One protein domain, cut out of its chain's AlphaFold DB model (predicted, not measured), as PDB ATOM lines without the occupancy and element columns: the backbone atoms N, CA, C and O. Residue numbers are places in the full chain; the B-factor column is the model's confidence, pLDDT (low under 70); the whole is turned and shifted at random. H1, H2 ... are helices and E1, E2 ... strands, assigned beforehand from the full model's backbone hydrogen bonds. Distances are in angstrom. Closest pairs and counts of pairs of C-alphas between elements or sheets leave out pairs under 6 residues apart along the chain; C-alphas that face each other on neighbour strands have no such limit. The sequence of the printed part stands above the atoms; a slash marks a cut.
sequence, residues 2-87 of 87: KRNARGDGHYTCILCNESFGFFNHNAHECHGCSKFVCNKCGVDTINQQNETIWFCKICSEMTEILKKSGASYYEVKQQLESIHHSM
ATOM      1  N   LYS A   2     -17.455  32.839  -3.987       48.88
ATOM      2  CA  LYS A   2     -16.258  32.548  -4.807       48.88
ATOM      3  C   LYS A   2     -15.206  33.640  -4.573       48.88
ATOM      4  O   LYS A   2     -15.221  34.681  -5.224       48.88
ATOM      5  N   ARG A   3     -14.331  33.441  -3.586       60.91
ATOM      6  CA  ARG A   3     -13.118  34.246  -3.421       60.91
ATOM      7  C   ARG A   3     -12.104  33.691  -4.413       60.91
ATOM      8  O   ARG A   3     -11.448  32.701  -4.128       60.91
ATOM      9  N   ASN A   4     -12.051  34.264  -5.610       68.12
ATOM     10  CA  ASN A   4     -11.031  33.883  -6.580       68.12
ATOM     11  C   ASN A   4      -9.661  34.309  -6.044       68.12
ATOM     12  O   ASN A   4      -9.541  35.388  -5.457       68.12
ATOM     13  N   ALA A   5      -8.649  33.461  -6.234       77.44
ATOM     14  CA  ALA A   5      -7.268  33.838  -5.972       77.44
ATOM     15  C   ALA A   5      -6.916  35.081  -6.805       77.44
ATOM     16  O   ALA A   5      -7.290  35.173  -7.976       77.44
ATOM     17  N   ARG A   6      -6.255  36.055  -6.178       87.25
ATOM     18  CA  ARG A   6      -5.867  37.331  -6.802       87.25
ATOM     19  C   ARG A   6      -4.359  37.522  -6.887       87.25
ATOM     20  O   ARG A   6      -3.929  38.303  -7.725       87.25
ATOM     21  N   GLY A   7      -3.600  36.861  -6.017       89.31
ATOM     22  CA  GLY A   7      -2.139  36.903  -6.019       89.31
ATOM     23  C   GLY A   7      -1.515  35.586  -6.459       89.31
ATOM     24  O   GLY A   7      -2.214  34.625  -6.771       89.31
ATOM     25  N   ASP A   8      -0.188  35.543  -6.453       88.00
ATOM     26  CA  ASP A   8       0.605  34.360  -6.815       88.00
ATOM     27  C   ASP A   8       0.822  33.387  -5.640       88.00
ATOM     28  O   ASP A   8       1.096  32.196  -5.836       88.00
ATOM     29  N   GLY A   9       0.670  33.889  -4.409       90.94
ATOM     30  CA  GLY A   9       0.930  33.135  -3.191       90.94
ATOM     31  C   GLY A   9       2.411  32.849  -2.941       90.94
ATOM     32  O   GLY A   9       2.687  31.900  -2.213       90.94
ATOM     33  N   HIS A  10       3.332  33.616  -3.539       87.88
ATOM     34  CA  HIS A  10       4.773  33.582  -3.251       87.88
ATOM     35  C   HIS A  10       5.234  34.896  -2.622       87.88
ATOM     36  O   HIS A  10       5.542  34.932  -1.435       87.88
ATOM     37  N   TYR A  11       5.238  35.978  -3.401       88.50
ATOM     38  CA  TYR A  11       5.620  37.315  -2.924       88.50
ATOM     39  C   TYR A  11       4.402  38.179  -2.582       88.50
ATOM     40  O   TYR A  11       4.526  39.242  -1.965       88.50
ATOM     41  N   THR A  12       3.218  37.713  -2.979       91.81
ATOM     42  CA  THR A  12       1.934  38.360  -2.728       91.81
ATOM     43  C   THR A  12       0.954  37.392  -2.080       91.81
ATOM     44  O   THR A  12       1.012  36.176  -2.278       91.81
ATOM     45  N   CYS A  13      -0.000  37.923  -1.316       93.25
ATOM     46  CA  CYS A  13      -1.070  37.118  -0.745       93.25
ATOM     47  C   CYS A  13      -1.938  36.487  -1.840       93.25
ATOM     48  O   CYS A  13      -2.558  37.199  -2.631       93.25
ATOM     49  N   ILE A  14      -2.097  35.158  -1.796       93.88
ATOM     50  CA  ILE A  14      -2.921  34.401  -2.754       93.88
ATOM     51  C   ILE A  14      -4.371  34.918  -2.858       93.88
ATOM     52  O   ILE A  14      -4.978  34.835  -3.923       93.88
ATOM     53  N   LEU A  15      -4.937  35.503  -1.791       92.19
ATOM     54  CA  LEU A  15      -6.335  35.964  -1.768       92.19
ATOM     55  C   LEU A  15      -6.532  37.442  -2.131       92.19
ATOM     56  O   LEU A  15      -7.499  37.768  -2.818       92.19
ATOM     57  N   CYS A  16      -5.673  38.344  -1.648       93.06
ATOM     58  CA  CYS A  16      -5.864  39.790  -1.819       93.06
ATOM     59  C   CYS A  16      -4.798  40.481  -2.675       93.06
ATOM     60  O   CYS A  16      -4.957  41.667  -2.945       93.06
ATOM     61  N   ASN A  17      -3.756  39.765  -3.116       92.50
ATOM     62  CA  ASN A  17      -2.623  40.311  -3.870       92.50
ATOM     63  C   ASN A  17      -1.819  41.398  -3.121       92.50
ATOM     64  O   ASN A  17      -1.090  42.170  -3.732       92.50
ATOM     65  N   GLU A  18      -1.954  41.485  -1.794       91.00
ATOM     66  CA  GLU A  18      -1.116  42.361  -0.968       91.00
ATOM     67  C   GLU A  18       0.314  41.805  -0.956       91.00
ATOM     68  O   GLU A  18       0.521  40.637  -0.619       91.00
ATOM     69  N   SER A  19       1.286  42.621  -1.356       89.81
ATOM     70  CA  SER A  19       2.705  42.270  -1.301       89.81
ATOM     71  C   SER A  19       3.171  42.204   0.149       89.81
ATOM     72  O   SER A  19       2.863  43.094   0.941       89.81
ATOM     73  N   PHE A  20       3.976  41.204   0.497       87.31
ATOM     74  CA  PHE A  20       4.449  41.027   1.877       87.31
ATOM     75  C   PHE A  20       5.564  42.004   2.299       87.31
ATOM     76  O   PHE A  20       6.000  42.016   3.451       87.31
ATOM     77  N   GLY A  21       6.012  42.856   1.372       78.44
ATOM     78  CA  GLY A  21       7.109  43.794   1.586       78.44
ATOM     79  C   GLY A  21       8.457  43.096   1.791       78.44
ATOM     80  O   GLY A  21       8.573  41.876   1.735       78.44
ATOM     81  N   PHE A  22       9.500  43.889   2.037       69.00
ATOM     82  CA  PHE A  22      10.878  43.393   2.159       69.00
ATOM     83  C   PHE A  22      11.116  42.477   3.365       69.00
ATOM     84  O   PHE A  22      11.969  41.600   3.304       69.00
ATOM     85  N   PHE A  23      10.371  42.672   4.455       65.44
ATOM     86  CA  PHE A  23      10.563  41.900   5.684       65.44
ATOM     87  C   PHE A  23       9.638  40.688   5.793       65.44
ATOM     88  O   PHE A  23       9.710  39.963   6.777       65.44
ATOM     89  N   ASN A  24       8.758  40.465   4.810       67.12
ATOM     90  CA  ASN A  24       7.776  39.383   4.840       67.12
ATOM     91  C   ASN A  24       6.909  39.378   6.119       67.12
ATOM     92  O   ASN A  24       6.367  38.346   6.519       67.12
ATOM     93  N   HIS A  25       6.802  40.526   6.803       66.31
ATOM     94  CA  HIS A  25       6.059  40.623   8.051       66.31
ATOM     95  C   HIS A  25       4.604  40.293   7.747       66.31
ATOM     96  O   HIS A  25       3.966  40.968   6.937       66.31
ATOM     97  N   ASN A  26       4.082  39.284   8.444       76.75
ATOM     98  CA  ASN A  26       2.708  38.801   8.328       76.75
ATOM     99  C   ASN A  26       2.416  37.917   7.103       76.75
ATOM    100  O   ASN A  26       1.245  37.777   6.745       76.75
ATOM    101  N   ALA A  27       3.440  37.346   6.457       91.06
ATOM    102  CA  ALA A  27       3.267  36.272   5.482       91.06
ATOM    103  C   ALA A  27       3.233  34.913   6.193       91.06
ATOM    104  O   ALA A  27       4.161  34.556   6.916       91.06
ATOM    105  N   HIS A  28       2.176  34.139   5.962       93.88
ATOM    106  CA  HIS A  28       1.989  32.823   6.568       93.88
ATOM    107  C   HIS A  28       1.711  31.785   5.489       93.88
ATOM    108  O   HIS A  28       0.876  32.005   4.610       93.88
ATOM    109  N   GLU A  29       2.411  30.656   5.540       93.81
ATOM    110  CA  GLU A  29       2.201  29.565   4.594       93.81
ATOM    111  C   GLU A  29       0.922  28.797   4.940       93.81
ATOM    112  O   GLU A  29       0.735  28.327   6.062       93.81
ATOM    113  N   CYS A  30       0.019  28.662   3.969       93.06
ATOM    114  CA  CYS A  30      -1.183  27.863   4.135       93.06
ATOM    115  C   CYS A  30      -0.852  26.366   4.061       93.06
ATOM    116  O   CYS A  30      -0.528  25.865   2.988       93.06
ATOM    117  N   HIS A  31      -1.103  25.622   5.136       91.25
ATOM    118  CA  HIS A  31      -0.883  24.175   5.216       91.25
ATOM    119  C   HIS A  31      -1.691  23.361   4.184       91.25
ATOM    120  O   HIS A  31      -1.300  22.267   3.799       91.25
ATOM    121  N   GLY A  32      -2.824  23.890   3.704       87.44
ATOM    122  CA  GLY A  32      -3.644  23.213   2.693       87.44
ATOM    123  C   GLY A  32      -3.108  23.290   1.251       87.44
ATOM    124  O   GLY A  32      -2.960  22.274   0.567       87.44
ATOM    125  N   CYS A  33      -2.850  24.506   0.757       88.25
ATOM    126  CA  CYS A  33      -2.455  24.753  -0.635       88.25
ATOM    127  C   CYS A  33      -0.989  25.176  -0.824       88.25
ATOM    128  O   CYS A  33      -0.602  25.459  -1.956       88.25
ATOM    129  N   SER A  34      -0.200  25.251   0.253       90.94
ATOM    130  CA  SER A  34       1.216  25.666   0.248       90.94
ATOM    131  C   SER A  34       1.455  27.032  -0.409       90.94
ATOM    132  O   SER A  34       2.466  27.271  -1.065       90.94
ATOM    133  N   LYS A  35       0.483  27.942  -0.276       93.25
ATOM    134  CA  LYS A  35       0.563  29.333  -0.746       93.25
ATOM    135  C   LYS A  35       0.584  30.295   0.431       93.25
ATOM    136  O   LYS A  35      -0.091  30.061   1.434       93.25
ATOM    137  N   PHE A  36       1.293  31.410   0.281       94.06
ATOM    138  CA  PHE A  36       1.373  32.437   1.312       94.06
ATOM    139  C   PHE A  36       0.120  33.324   1.367       94.06
ATOM    140  O   PHE A  36      -0.451  33.739   0.349       94.06
ATOM    141  N   VAL A  37      -0.292  33.659   2.588       94.56
ATOM    142  CA  VAL A  37      -1.380  34.592   2.906       94.56
ATOM    143  C   VAL A  37      -0.923  35.679   3.864       94.56
ATOM    144  O   VAL A  37      -0.047  35.446   4.690       94.56
ATOM    145  N   CYS A  38      -1.544  36.860   3.782       93.38
ATOM    146  CA  CYS A  38      -1.353  37.891   4.797       93.38
ATOM    147  C   CYS A  38      -2.202  37.598   6.046       93.38
ATOM    148  O   CYS A  38      -3.204  36.884   5.952       93.38
ATOM    149  N   ASN A  39      -1.890  38.225   7.183       91.44
ATOM    150  CA  ASN A  39      -2.665  38.107   8.432       91.44
ATOM    151  C   ASN A  39      -4.182  38.331   8.277       91.44
ATOM    152  O   ASN A  39      -4.985  37.705   8.960       91.44
ATOM    153  N   LYS A  40      -4.614  39.198   7.353       91.69
ATOM    154  CA  LYS A  40      -6.049  39.449   7.107       91.69
ATOM    155  C   LYS A  40      -6.730  38.302   6.357       91.69
ATOM    156  O   LYS A  40      -7.957  38.195   6.374       91.69
ATOM    157  N   CYS A  41      -5.960  37.503   5.628       93.31
ATOM    158  CA  CYS A  41      -6.429  36.460   4.719       93.31
ATOM    159  C   CYS A  41      -6.115  35.041   5.217       93.31
ATOM    160  O   CYS A  41      -6.663  34.079   4.668       93.31
ATOM    161  N   GLY A  42      -5.253  34.930   6.226       93.19
ATOM    162  CA  GLY A  42      -4.945  33.710   6.955       93.19
ATOM    163  C   GLY A  42      -5.853  33.496   8.162       93.19
ATOM    164  O   GLY A  42      -6.519  34.415   8.637       93.19
ATOM    165  N   VAL A  43      -5.885  32.249   8.611       93.50
ATOM    166  CA  VAL A  43      -6.508  31.778   9.845       93.50
ATOM    167  C   VAL A  43      -5.506  30.825  10.479       93.50
ATOM    168  O   VAL A  43      -5.086  29.875   9.813       93.50
ATOM    169  N   ASP A  44      -5.107  31.073  11.719       93.38
ATOM    170  CA  ASP A  44      -4.284  30.144  12.478       93.38
ATOM    171  C   ASP A  44      -5.143  29.174  13.302       93.38
ATOM    172  O   ASP A  44      -6.287  29.451  13.663       93.38
ATOM    173  N   THR A  45      -4.602  27.989  13.553       90.62
ATOM    174  CA  THR A  45      -5.177  26.989  14.452       90.62
ATOM    175  C   THR A  45      -4.050  26.198  15.091       90.62
ATOM    176  O   THR A  45      -2.945  26.122  14.557       90.62
ATOM    177  N   ILE A  46      -4.336  25.557  16.217       88.88
ATOM    178  CA  ILE A  46      -3.410  24.624  16.854       88.88
ATOM    179  C   ILE A  46      -3.671  23.213  16.316       88.88
ATOM    180  O   ILE A  46      -4.829  22.795  16.206       88.88
ATOM    181  N   ASN A  47      -2.615  22.498  15.924       84.56
ATOM    182  CA  ASN A  47      -2.698  21.096  15.508       84.56
ATOM    183  C   ASN A  47      -2.687  20.138  16.723       84.56
ATOM    184  O   ASN A  47      -2.628  20.562  17.875       84.56
ATOM    185  N   GLN A  48      -2.749  18.825  16.481       82.25
ATOM    186  CA  GLN A  48      -2.726  17.819  17.558       82.25
ATOM    187  C   GLN A  48      -1.391  17.780  18.321       82.25
ATOM    188  O   GLN A  48      -1.349  17.336  19.464       82.25
ATOM    189  N   GLN A  49      -0.319  18.260  17.695       88.56
ATOM    190  CA  GLN A  49       1.031  18.374  18.237       88.56
ATOM    191  C   GLN A  49       1.247  19.688  19.007       88.56
ATOM    192  O   GLN A  49       2.359  19.967  19.444       88.56
ATOM    193  N   ASN A  50       0.186  20.474  19.216       89.31
ATOM    194  CA  ASN A  50       0.226  21.757  19.911       89.31
ATOM    195  C   ASN A  50       1.065  22.838  19.191       89.31
ATOM    196  O   ASN A  50       1.571  23.769  19.818       89.31
ATOM    197  N   GLU A  51       1.184  22.729  17.868       89.81
ATOM    198  CA  GLU A  51       1.874  23.678  16.996       89.81
ATOM    199  C   GLU A  51       0.861  24.585  16.288       89.81
ATOM    200  O   GLU A  51      -0.200  24.136  15.839       89.81
ATOM    201  N   THR A  52       1.197  25.869  16.154       90.38
ATOM    202  CA  THR A  52       0.399  26.823  15.379       90.38
ATOM    203  C   THR A  52       0.601  26.587  13.886       90.38
ATOM    204  O   THR A  52       1.697  26.765  13.359       90.38
ATOM    205  N   ILE A  53      -0.476  26.241  13.186       92.56
ATOM    206  CA  ILE A  53      -0.514  26.087  11.731       92.56
ATOM    207  C   ILE A  53      -1.469  27.105  11.113       92.56
ATOM    208  O   ILE A  53      -2.442  27.520  11.736       92.56
ATOM    209  N   TRP A  54      -1.206  27.483   9.865       94.19
ATOM    210  CA  TRP A  54      -1.968  28.506   9.156       94.19
ATOM    211  C   TRP A  54      -2.717  27.929   7.960       94.19
ATOM    212  O   TRP A  54      -2.238  27.037   7.264       94.19
ATOM    213  N   PHE A  55      -3.890  28.484   7.678       93.44
ATOM    214  CA  PHE A  55      -4.683  28.199   6.489       93.44
ATOM    215  C   PHE A  55      -5.116  29.500   5.821       93.44
ATOM    216  O   PHE A  55      -5.437  30.479   6.488       93.44
ATOM    217  N   CYS A  56      -5.202  29.521   4.490       93.31
ATOM    218  CA  CYS A  56      -5.944  30.582   3.818       93.31
ATOM    219  C   CYS A  56      -7.439  30.422   4.120       93.31
ATOM    220  O   CYS A  56      -7.919  29.300   4.290       93.31
ATOM    221  N   LYS A  57      -8.203  31.519   4.129       91.44
ATOM    222  CA  LYS A  57      -9.658  31.473   4.387       91.44
ATOM    223  C   LYS A  57     -10.415  30.457   3.518       91.44
ATOM    224  O   LYS A  57     -11.365  29.853   3.993       91.44
ATOM    225  N   ILE A  58      -9.968  30.218   2.281       89.25
ATOM    226  CA  ILE A  58     -10.566  29.205   1.395       89.25
ATOM    227  C   ILE A  58     -10.293  27.785   1.912       89.25
ATOM    228  O   ILE A  58     -11.217  26.986   2.034       89.25
ATOM    229  N   CYS A  59      -9.037  27.456   2.230       87.75
ATOM    230  CA  CYS A  59      -8.683  26.141   2.769       87.75
ATOM    231  C   CYS A  59      -9.265  25.921   4.169       87.75
ATOM    232  O   CYS A  59      -9.640  24.799   4.491       87.75
ATOM    233  N   SER A  60      -9.367  26.973   4.981       88.38
ATOM    234  CA  SER A  60     -10.019  26.927   6.290       88.38
ATOM    235  C   SER A  60     -11.499  26.547   6.143       88.38
ATOM    236  O   SER A  60     -11.903  25.528   6.699       88.38
ATOM    237  N   GLU A  61     -12.250  27.245   5.279       84.25
ATOM    238  CA  GLU A  61     -13.650  26.904   4.965       84.25
ATOM    239  C   GLU A  61     -13.777  25.463   4.427       84.25
ATOM    240  O   GLU A  61     -14.660  24.717   4.851       84.25
ATOM    241  N   MET A  62     -12.866  25.024   3.547       76.44
ATOM    242  CA  MET A  62     -12.876  23.654   3.014       76.44
ATOM    243  C   MET A  62     -12.647  22.603   4.109       76.44
ATOM    244  O   MET A  62     -13.341  21.593   4.154       76.44
ATOM    245  N   THR A  63     -11.704  22.839   5.024       73.31
ATOM    246  CA  THR A  63     -11.390  21.896   6.111       73.31
ATOM    247  C   THR A  63     -12.565  21.748   7.082       73.31
ATOM    248  O   THR A  63     -12.830  20.649   7.568       73.31
ATOM    249  N   GLU A  64     -13.304  22.826   7.349       66.50
ATOM    250  CA  GLU A  64     -14.529  22.767   8.154       66.50
ATOM    251  C   GLU A  64     -15.641  21.964   7.470       66.50
ATOM    252  O   GLU A  64     -16.338  21.197   8.135       66.50
ATOM    253  N   ILE A  65     -15.788  22.106   6.150       62.66
ATOM    254  CA  ILE A  65     -16.736  21.312   5.355       62.66
ATOM    255  C   ILE A  65     -16.357  19.828   5.420       62.66
ATOM    256  O   ILE A  65     -17.199  18.992   5.731       62.66
ATOM    257  N   LEU A  66     -15.078  19.504   5.226       59.88
ATOM    258  CA  LEU A  66     -14.562  18.133   5.241       59.88
ATOM    259  C   LEU A  66     -14.779  17.427   6.578       59.88
ATOM    260  O   LEU A  66     -15.311  16.318   6.615       59.88
ATOM    261  N   LYS A  67     -14.457  18.108   7.684       60.22
ATOM    262  CA  LYS A  67     -14.707  17.602   9.040       60.22
ATOM    263  C   LYS A  67     -16.193  17.323   9.283       60.22
ATOM    264  O   LYS A  67     -16.523  16.316   9.897       60.22
ATOM    265  N   LYS A  68     -17.086  18.194   8.798       60.22
ATOM    266  CA  LYS A  68     -18.544  18.021   8.932       60.22
ATOM    267  C   LYS A  68     -19.095  16.903   8.047       60.22
ATOM    268  O   LYS A  68     -20.063  16.259   8.431       60.22
ATOM    269  N   SER A  69     -18.483  16.671   6.887       57.72
ATOM    270  CA  SER A  69     -18.885  15.629   5.937       57.72
ATOM    271  C   SER A  69     -18.260  14.258   6.216       57.72
ATOM    272  O   SER A  69     -18.611  13.298   5.539       57.72
ATOM    273  N   GLY A  70     -17.347  14.149   7.189       59.78
ATOM    274  CA  GLY A  70     -16.640  12.902   7.505       59.78
ATOM    275  C   GLY A  70     -15.625  12.468   6.440       59.78
ATOM    276  O   GLY A  70     -15.169  11.330   6.476       59.78
ATOM    277  N   ALA A  71     -15.277  13.355   5.505       60.00
ATOM    278  CA  ALA A  71     -14.336  13.083   4.422       60.00
ATOM    279  C   ALA A  71     -12.935  13.586   4.788       60.00
ATOM    280  O   ALA A  71     -12.783  14.684   5.334       60.00
ATOM    281  N   SER A  72     -11.894  12.810   4.475       60.69
ATOM    282  CA  SER A  72     -10.518  13.247   4.709       60.69
ATOM    283  C   SER A  72     -10.126  14.363   3.735       60.69
ATOM    284  O   SER A  72     -10.467  14.330   2.550       60.69
ATOM    285  N   TYR A  73      -9.348  15.340   4.214       55.59
ATOM    286  CA  TYR A  73      -8.810  16.439   3.397       55.59
ATOM    287  C   TYR A  73      -8.084  15.949   2.137       55.59
ATOM    288  O   TYR A  73      -8.159  16.583   1.084       55.59
ATOM    289  N   TYR A  74      -7.438  14.787   2.233       51.72
ATOM    290  CA  TYR A  74      -6.713  14.168   1.128       51.72
ATOM    291  C   TYR A  74      -7.641  13.614   0.034       51.72
ATOM    292  O   TYR A  74      -7.358  13.781  -1.150       51.72
ATOM    293  N   GLU A  75      -8.775  13.020   0.415       57.56
ATOM    294  CA  GLU A  75      -9.721  12.393  -0.521       57.56
ATOM    295  C   GLU A  75     -10.412  13.437  -1.405       57.56
ATOM    296  O   GLU A  75     -10.538  13.264  -2.618       57.56
ATOM    297  N   VAL A  76     -10.785  14.576  -0.821       59.75
ATOM    298  CA  VAL A  76     -11.461  15.645  -1.566       59.75
ATOM    299  C   VAL A  76     -10.492  16.483  -2.393       59.75
ATOM    300  O   VAL A  76     -10.857  16.925  -3.481       59.75
ATOM    301  N   LYS A  77      -9.239  16.658  -1.945       61.47
ATOM    302  CA  LYS A  77      -8.196  17.283  -2.773       61.47
ATOM    303  C   LYS A  77      -7.976  16.488  -4.066       61.47
ATOM    304  O   LYS A  77      -7.951  17.078  -5.142       61.47
ATOM    305  N   GLN A  78      -7.942  15.158  -3.975       59.25
ATOM    306  CA  GLN A  78      -7.780  14.270  -5.127       59.25
ATOM    307  C   GLN A  78      -8.990  14.292  -6.085       59.25
ATOM    308  O   GLN A  78      -8.818  14.218  -7.304       59.25
ATOM    309  N   GLN A  79     -10.210  14.466  -5.563       53.59
ATOM    310  CA  GLN A  79     -11.422  14.642  -6.381       53.59
ATOM    311  C   GLN A  79     -11.532  16.033  -7.035       53.59
ATOM    312  O   GLN A  79     -12.062  16.153  -8.136       53.59
ATOM    313  N   LEU A  80     -11.027  17.094  -6.401       56.28
ATOM    314  CA  LEU A  80     -11.029  18.446  -6.980       56.28
ATOM    315  C   LEU A  80      -9.966  18.622  -8.070       56.28
ATOM    316  O   LEU A  80     -10.227  19.276  -9.080       56.28
ATOM    317  N   GLU A  81      -8.790  18.015  -7.904       52.22
ATOM    318  CA  GLU A  81      -7.724  18.047  -8.915       52.22
ATOM    319  C   GLU A  81      -8.103  17.270 -10.188       52.22
ATOM    320  O   GLU A  81      -7.721  17.667 -11.288       52.22
ATOM    321  N   SER A  82      -8.928  16.225 -10.075       45.94
ATOM    322  CA  SER A  82      -9.428  15.464 -11.229       45.94
ATOM    323  C   SER A  82     -10.504  16.206 -12.036       45.94
ATOM    324  O   SER A  82     -10.609  15.995 -13.242       45.94
ATOM    325  N   ILE A  83     -11.239  17.146 -11.430       49.53
ATOM    326  CA  ILE A  83     -12.212  17.994 -12.146       49.53
ATOM    327  C   ILE A  83     -11.504  19.080 -12.980       49.53
ATOM    328  O   ILE A  83     -12.003  19.480 -14.030       49.53
ATOM    329  N   HIS A  84     -10.315  19.526 -12.567       47.38
ATOM    330  CA  HIS A  84      -9.558  20.570 -13.268       47.38
ATOM    331  C   HIS A  84      -8.734  20.076 -14.475       47.38
ATOM    332  O   HIS A  84      -8.152  20.905 -15.167       47.38
ATOM    333  N   HIS A  85      -8.696  18.766 -14.751       40.91
ATOM    334  CA  HIS A  85      -7.970  18.185 -15.894       40.91
ATOM    335  C   HIS A  85      -8.880  17.805 -17.083       40.91
ATOM    336  O   HIS A  85      -8.449  17.107 -17.995       40.91
ATOM    337  N   SER A  86     -10.152  18.222 -17.072       38.72
ATOM    338  CA  SER A  86     -11.122  17.995 -18.164       38.72
ATOM    339  C   SER A  86     -11.693  19.291 -18.759       38.72
ATOM    340  O   SER A  86     -12.792  19.280 -19.312       38.72
ATOM    341  N   MET A  87     -10.958  20.404 -18.662       39.97
ATOM    342  CA  MET A  87     -11.240  21.644 -19.397       39.97
ATOM    343  C   MET A  87     -10.031  22.087 -20.205       39.97
ATOM    344  O   MET A  87      -8.920  22.068 -19.633       39.97
TER     345      MET A  87
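AT A GLANCE: This is residues 2 to 87 of the 87 residues of the protein "FYVE-type zinc finger protein" of Euroglyphus maynei (UniProt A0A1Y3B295). Two small strand hairpins, E1 with E2 and E3 with E4, meet to form a loose-looped head, and from the end of E4 an arm of two helices, H1 then H2, leads away and turns a corner as an L. Residues 2 to 26, with no named element, loop beside the E1 and E2 hairpin, and residues 78 to 87 stick out at the other end. The printed part has 86 residues, with four named strands and then two named helices, in the order E1, E2, E3, E4, H1, H2; each sheet is one antiparallel pair. The class is mixed, helices and strands, with 40 residues, under half, in named elements. The whole is compact by its radius of gyration of the C-alphas, 13.8 A, and flat, spanning 39 by 39 by 17 A.

HOW THE PARTS SIT: E3, residues 42 to 46, and E4, residues 52 to 56, form a hairpin, antiparallel at 148 degrees, with N 43 and O 55 2.8 A apart and N 45 and O 53 2.9 A apart, within hydrogen-bond range. E1, residues 27 to 29, and E2, residues 36 to 38, form a second hairpin, antiparallel at 140 degrees, with N 28 and O 37 2.9 A apart, within hydrogen-bond range. Between the hairpins, the closest C-alphas of E1 and E4 are those of Glu 29 and Trp 54, 6.3 A apart, and those of E2 and E4 are Val 37 and Cys 56, 6.1 A apart. H1, residues 57 to 69, and E4 are near each other; its closest C-alpha pair with E3 is Lys 57 and Gly 42, 5.8 A apart. H2, residues 73 to 83, only just touches H1, with 3 pairs of C-alphas within 8 A, only at the corner by their link and with residues 63 to 66 of H1 alone; the closest C-alphas are those of Leu 66 and Tyr 73, 6.3 A apart. Their lines are only just about perpendicular, at 70.2 degrees. H2 is apart from E1, E2, E3 and E4. Every O i to N i+4 pair in H1 is within hydrogen-bond range, and 6 of 7 in H2.

IN THESE COORDINATES: E3 is 13.5 A long from C-alpha 42 at (-4.945, 33.710, 6.955), and E4 is 13.7 A. E1 measures 6.8 A from C-alpha 27 at (3.267, 36.272, 5.482), and E2 7.0 A. H1 is 18.4 A long and H2 16.0 A, ending at C-alpha 83 at (-12.212, 17.994, -12.146).

THE WHOLE: The C-alphas farthest apart, those of Phe 22 and Gly 70, are 41.4 A apart. The printed part has no cut and no long link between named elements. Mean pLDDT of the printed part is 77.7; residues 2 to 4, 22 to 25 and 64 to 87 are under 70.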